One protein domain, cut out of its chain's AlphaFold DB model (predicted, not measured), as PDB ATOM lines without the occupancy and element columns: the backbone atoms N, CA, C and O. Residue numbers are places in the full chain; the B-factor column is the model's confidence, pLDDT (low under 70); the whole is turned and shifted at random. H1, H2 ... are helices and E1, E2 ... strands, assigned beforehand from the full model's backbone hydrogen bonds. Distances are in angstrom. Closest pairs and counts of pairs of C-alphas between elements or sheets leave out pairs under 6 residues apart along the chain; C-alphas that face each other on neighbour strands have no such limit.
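AT A GLANCE: This is residues 102 to 147 of the 154 residues of an uncharacterized protein of Aspergillus arachidicola (UniProt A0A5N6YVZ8). What is the shape? A tiny strand hairpin, E1 and E2, lies between the short helix H1 and the longer helix H2. How is it built? The 46 printed residues hold H1, E1, E2, H2 in that order, antiparallel strands, class mixed, under half in named elements. It is only just compact, close to loose: radius of gyration of the C-alphas 11.3 A, spans 30 by 21 by 14 A.

HOW THE PARTS SIT: What is near H1? H1, residues 110 to 115, comes closest to E2, residues 126 to 128, at the C-alphas of Ala 113 and Trp 127, 6.5 A. How do the strands pair? E1, residues 119 to 121, and E2 form an antiparallel hairpin; N 119 and O 128, 2.8 A, are within hydrogen-bond range. Where is H2? H2, residues 135 to 143, and E1 have their closest C-alphas at Met 138 and Asp 121, 7.3 A; H1 and H2 are apart. Each O i to N i+4 pair is within range in H2, 1 of 2 in H1.

IN THESE COORDINATES: Where does H1 begin? At C-alpha 110 (59.970, 83.353, -51.150); it spans 8.7 A. And the others? E1 spans 6.3 A, E2 6.2 A and H2 12.0 A, ending at C-alpha 143 (64.019, 59.538, -50.129).

THE WHOLE: How far does it reach? The farthest C-alphas, Met 102 and Asn 146, are 34.3 A apart; the printed part has no cut and no long link. Where is confidence low? Residues 102 to 104 and 145 to 147 have pLDDT under 70.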
ATOM      1  N   MET A 102      67.305  82.618 -30.932       56.00
ATOM      2  CA  MET A 102      67.819  83.365 -32.062       56.00
ATOM      3  C   MET A 102      66.619  83.648 -32.956       56.00
ATOM      4  O   MET A 102      66.230  82.827 -33.779       56.00
ATOM      5  N   HIS A 103      65.968  84.784 -32.705       59.06
ATOM      6  CA  HIS A 103      64.869  85.260 -33.533       59.06
ATOM      7  C   HIS A 103      65.442  85.656 -34.891       59.06
ATOM      8  O   HIS A 103      66.092  86.692 -35.034       59.06
ATOM      9  N   PHE A 104      65.220  84.810 -35.886       66.88
ATOM     10  CA  PHE A 104      65.558  85.098 -37.269       66.88
ATOM     11  C   PHE A 104      64.279  85.414 -38.038       66.88
ATOM     12  O   PHE A 104      63.312  84.658 -37.977       66.88
ATOM     13  N   SER A 105      64.277  86.520 -38.781       74.44
ATOM     14  CA  SER A 105      63.178  86.859 -39.683       74.44
ATOM     15  C   SER A 105      63.525  86.398 -41.095       74.44
ATOM     16  O   SER A 105      64.467  86.904 -41.702       74.44
ATOM     17  N   CYS A 106      62.769  85.427 -41.607       77.06
ATOM     18  CA  CYS A 106      62.892  84.929 -42.978       77.06
ATOM     19  C   CYS A 106      61.955  85.650 -43.959       77.06
ATOM     20  O   CYS A 106      61.816  85.217 -45.099       77.06
ATOM     21  N   GLY A 107      61.328  86.756 -43.544       73.81
ATOM     22  CA  GLY A 107      60.418  87.512 -44.396       73.81
ATOM     23  C   GLY A 107      59.092  86.806 -44.686       73.81
ATOM     24  O   GLY A 107      58.841  85.690 -44.237       73.81
ATOM     25  N   SER A 108      58.231  87.467 -45.460       75.88
ATOM     26  CA  SER A 108      56.898  86.951 -45.836       75.88
ATOM     27  C   SER A 108      56.858  86.319 -47.228       75.88
ATOM     28  O   SER A 108      55.904  85.626 -47.585       75.88
ATOM     29  N   THR A 109      57.890  86.545 -48.045       81.75
ATOM     30  CA  THR A 109      57.919  86.084 -49.439       81.75
ATOM     31  C   THR A 109      59.092  85.157 -49.723       81.75
ATOM     32  O   THR A 109      60.180  85.290 -49.169       81.75
ATOM     33  N   ALA A 110      58.913  84.258 -50.694       81.75
ATOM     34  CA  ALA A 110      59.970  83.353 -51.150       81.75
ATOM     35  C   ALA A 110      61.198  84.071 -51.736       81.75
ATOM     36  O   ALA A 110      62.254  83.464 -51.912       81.75
ATOM     37  N   VAL A 111      61.057  85.333 -52.142       83.44
ATOM     38  CA  VAL A 111      62.186  86.141 -52.615       83.44
ATOM     39  C   VAL A 111      62.952  86.678 -51.414       83.44
ATOM     40  O   VAL A 111      64.157  86.457 -51.335       83.44
ATOM     41  N   GLU A 112      62.244  87.288 -50.466       80.62
ATOM     42  CA  GLU A 112      62.806  87.843 -49.233       80.62
ATOM     43  C   GLU A 112      63.537  86.776 -48.405       80.62
ATOM     44  O   GLU A 112      64.694  86.969 -48.033       80.62
ATOM     45  N   ALA A 113      62.927  85.603 -48.235       84.44
ATOM     46  CA  ALA A 113      63.513  84.490 -47.495       84.44
ATOM     47  C   ALA A 113      64.833  84.005 -48.096       84.44
ATOM     48  O   ALA A 113      65.815  83.803 -47.385       84.44
ATOM     49  N   ARG A 114      64.891  83.875 -49.427       82.94
ATOM     50  CA  ARG A 114      66.124  83.481 -50.120       82.94
ATOM     51  C   ARG A 114      67.191  84.563 -50.023       82.94
ATOM     52  O   ARG A 114      68.357  84.233 -49.842       82.94
ATOM     53  N   THR A 115      66.812  85.839 -50.126       83.56
ATOM     54  CA  THR A 115      67.760  86.949 -49.938       83.56
ATOM     55  C   THR A 115      68.268  87.042 -48.502       83.56
ATOM     56  O   THR A 115      69.413  87.429 -48.297       83.56
ATOM     57  N   ALA A 116      67.457  86.627 -47.525       80.50
ATOM     58  CA  ALA A 116      67.833  86.518 -46.120       80.50
ATOM     59  C   ALA A 116      68.675  85.261 -45.809       80.50
ATOM     60  O   ALA A 116      69.127  85.091 -44.679       80.50
ATOM     61  N   GLY A 117      68.904  84.379 -46.791       82.88
ATOM     62  CA  GLY A 117      69.660  83.137 -46.607       82.88
ATOM     63  C   GLY A 117      68.881  82.027 -45.893       82.88
ATOM     64  O   GLY A 117      69.485  81.065 -45.422       82.88
ATOM     65  N   CYS A 118      67.555  82.144 -45.809       85.88
ATOM     66  CA  CYS A 118      66.700  81.104 -45.255       85.88
ATOM     67  C   CYS A 118      66.447  79.982 -46.267       85.88
ATOM     68  O   CYS A 118      66.367  80.194 -47.482       85.88
ATOM     69  N   GLN A 119      66.288  78.774 -45.740       86.06
ATOM     70  CA  GLN A 119      66.017  77.557 -46.490       86.06
ATOM     71  C   GLN A 119      64.537  77.200 -46.373       86.06
ATOM     72  O   GLN A 119      63.915  77.421 -45.339       86.06
ATOM     73  N   PHE A 120      63.959  76.672 -47.450       84.94
ATOM     74  CA  PHE A 120      62.576  76.207 -47.414       84.94
ATOM     75  C   PHE A 120      62.534  74.774 -46.898       84.94
ATOM     76  O   PHE A 120      63.078  73.872 -47.539       84.94
ATOM     77  N   ASP A 121      61.877  74.574 -45.763       82.62
ATOM     78  CA  ASP A 121      61.648  73.263 -45.184       82.62
ATOM     79  C   ASP A 121      60.320  72.694 -45.706       82.62
ATOM     80  O   ASP A 121      59.240  73.186 -45.396       82.62
ATOM     81  N   LEU A 122      60.403  71.649 -46.529       82.00
ATOM     82  CA  LEU A 122      59.263  70.894 -47.055       82.00
ATOM     83  C   LEU A 122      58.532  70.055 -46.002       82.00
ATOM     84  O   LEU A 122      57.390  69.675 -46.240       82.00
ATOM     85  N   THR A 123      59.167  69.742 -44.874       76.25
ATOM     86  CA  THR A 123      58.558  68.918 -43.821       76.25
ATOM     87  C   THR A 123      57.575  69.732 -42.985       76.25
ATOM     88  O   THR A 123      56.527  69.224 -42.592       76.25
ATOM     89  N   THR A 124      57.867  71.022 -42.802       77.19
ATOM     90  CA  THR A 124      57.021  71.985 -42.084       77.19
ATOM     91  C   THR A 124      56.346  73.010 -43.001       77.19
ATOM     92  O   THR A 124      55.479  73.748 -42.548       77.19
ATOM     93  N   PHE A 125      56.696  73.048 -44.291       81.81
ATOM     94  CA  PHE A 125      56.247  74.039 -45.282       81.81
ATOM     95  C   PHE A 125      56.546  75.500 -44.900       81.81
ATOM     96  O   PHE A 125      55.807  76.411 -45.279       81.81
ATOM     97  N   THR A 126      57.651  75.743 -44.194       84.50
ATOM     98  CA  THR A 126      58.042  77.082 -43.725       84.50
ATOM     99  C   THR A 126      59.449  77.476 -44.177       84.50
ATOM    100  O   THR A 126      60.261  76.645 -44.587       84.50
ATOM    101  N   TRP A 127      59.738  78.781 -44.148       84.69
ATOM    102  CA  TRP A 127      61.094  79.292 -44.350       84.69
ATOM    103  C   TRP A 127      61.827  79.308 -43.018       84.69
ATOM    104  O   TRP A 127      61.410  80.001 -42.092       84.69
ATOM    105  N   VAL A 128      62.934  78.577 -42.948       84.94
ATOM    106  CA  VAL A 128      63.717  78.422 -41.727       84.94
ATOM    107  C   VAL A 128      65.155  78.902 -41.927       84.94
ATOM    108  O   VAL A 128      65.725  78.764 -43.013       84.94
ATOM    109  N   PRO A 129      65.790  79.467 -40.892       84.00
ATOM    110  CA  PRO A 129      67.214  79.775 -40.921       84.00
ATOM    111  C   PRO A 129      68.051  78.507 -41.128       84.00
ATOM    112  O   PRO A 129      67.628  77.420 -40.734       84.00
ATOM    113  N   PRO A 130      69.281  78.616 -41.654       80.88
ATOM    114  CA  PRO A 130      70.133  77.453 -41.891       80.88
ATOM    115  C   PRO A 130      70.473  76.678 -40.610       80.88
ATOM    116  O   PRO A 130      70.617  75.465 -40.660       80.88
ATOM    117  N   ALA A 131      70.524  77.344 -39.451       74.12
ATOM    118  CA  ALA A 131      70.725  76.688 -38.154       74.12
ATOM    119  C   ALA A 131      69.543  75.799 -37.712       74.12
ATOM    120  O   ALA A 131      69.688  74.995 -36.795       74.12
ATOM    121  N   CYS A 132      68.384  75.977 -38.344       76.06
ATOM    122  CA  CYS A 132      67.116  75.327 -38.023       76.06
ATOM    123  C   CYS A 132      66.690  74.327 -39.098       76.06
ATOM    124  O   CYS A 132      65.655  73.682 -38.960       76.06
ATOM    125  N   PHE A 133      67.444  74.246 -40.194       82.25
ATOM    126  CA  PHE A 133      67.140  73.357 -41.296       82.25
ATOM    127  C   PHE A 133      67.567  71.934 -40.935       82.25
ATOM    128  O   PHE A 133      68.755  71.663 -40.755       82.25
ATOM    129  N   ASP A 134      66.591  71.038 -40.818       82.38
ATOM    130  CA  ASP A 134      66.831  69.625 -40.540       82.38
ATOM    131  C   ASP A 134      67.128  68.883 -41.851       82.38
ATOM    132  O   ASP A 134      66.244  68.345 -42.516       82.38
ATOM    133  N   GLU A 135      68.397  68.926 -42.258       82.62
ATOM    134  CA  GLU A 135      68.896  68.257 -43.460       82.62
ATOM    135  C   GLU A 135      68.631  66.741 -43.482       82.62
ATOM    136  O   GLU A 135      68.096  66.282 -44.490       82.62
ATOM    137  N   PRO A 136      68.903  65.949 -42.424       81.19
ATOM    138  CA  PRO A 136      68.637  64.513 -42.481       81.19
ATOM    139  C   PRO A 136      67.139  64.204 -42.565       81.19
ATOM    140  O   PRO A 136      66.738  63.331 -43.332       81.19
ATOM    141  N   LEU A 137      66.287  64.948 -41.847       80.12
ATOM    142  CA  LEU A 137      64.838  64.771 -41.962       80.12
ATOM    143  C   LEU A 137      64.333  65.155 -43.357       80.12
ATOM    144  O   LEU A 137      63.451  64.491 -43.908       80.12
ATOM    145  N   MET A 138      64.908  66.208 -43.941       82.06
ATOM    146  CA  MET A 138      64.653  66.575 -45.325       82.06
ATOM    147  C   MET A 138      65.035  65.421 -46.245       82.06
ATOM    148  O   MET A 138      64.199  64.952 -47.003       82.06
ATOM    149  N   GLU A 139      66.266  64.924 -46.171       82.75
ATOM    150  CA  GLU A 139      66.752  63.829 -47.010       82.75
ATOM    151  C   GLU A 139      65.878  62.579 -46.917       82.75
ATOM    152  O   GLU A 139      65.555  62.004 -47.953       82.75
ATOM    153  N   ASP A 140      65.414  62.209 -45.723       81.94
ATOM    154  CA  ASP A 140      64.497  61.085 -45.524       81.94
ATOM    155  C   ASP A 140      63.124  61.338 -46.159       81.94
ATOM    156  O   ASP A 140      62.577  60.478 -46.865       81.94
ATOM    157  N   PHE A 141      62.563  62.537 -45.962       80.06
ATOM    158  CA  PHE A 141      61.311  62.942 -46.603       80.06
ATOM    159  C   PHE A 141      61.438  62.857 -48.123       80.06
ATOM    160  O   PHE A 141      60.556  62.338 -48.816       80.06
ATOM    161  N   LEU A 142      62.586  63.292 -48.631       79.31
ATOM    162  CA  LEU A 142      62.917  63.235 -50.032       79.31
ATOM    163  C   LEU A 142      63.156  61.783 -50.512       79.31
ATOM    164  O   LEU A 142      62.707  61.383 -51.582       79.31
ATOM    165  N   ALA A 143      63.800  60.927 -49.738       82.69
ATOM    166  CA  ALA A 143      64.019  59.538 -50.129       82.69
ATOM    167  C   ALA A 143      62.710  58.723 -50.166       82.69
ATOM    168  O   ALA A 143      62.593  57.760 -50.925       82.69
ATOM    169  N   SER A 144      61.703  59.117 -49.378       78.44
ATOM    170  CA  SER A 144      60.455  58.360 -49.213       78.44
ATOM    171  C   SER A 144      59.561  58.300 -50.466       78.44
ATOM    172  O   SER A 144      58.735  57.389 -50.611       78.44
ATOM    173  N   ARG A 145      59.696  59.261 -51.389       68.62
ATOM    174  CA  ARG A 145      58.868  59.388 -52.601       68.62
ATOM    175  C   ARG A 145      59.702  59.924 -53.766       68.62
ATOM    176  O   ARG A 145      60.664  60.643 -53.562       68.62
ATOM    177  N   ASN A 146      59.314  59.647 -55.012       69.12
ATOM    178  CA  ASN A 146      59.915  60.299 -56.186       69.12
ATOM    179  C   ASN A 146      59.324  61.713 -56.360       69.12
ATOM    180  O   ASN A 146      58.577  61.984 -57.299       69.12
ATOM    181  N   TRP A 147      59.562  62.597 -55.388       66.00
ATOM    182  CA  TRP A 147      59.200  64.007 -55.506       66.00
ATOM    183  C   TRP A 147      60.174  64.638 -56.504       66.00
ATOM    184  O   TRP A 147      61.395  64.560 -56.385       66.00
TER     185      TRP A 147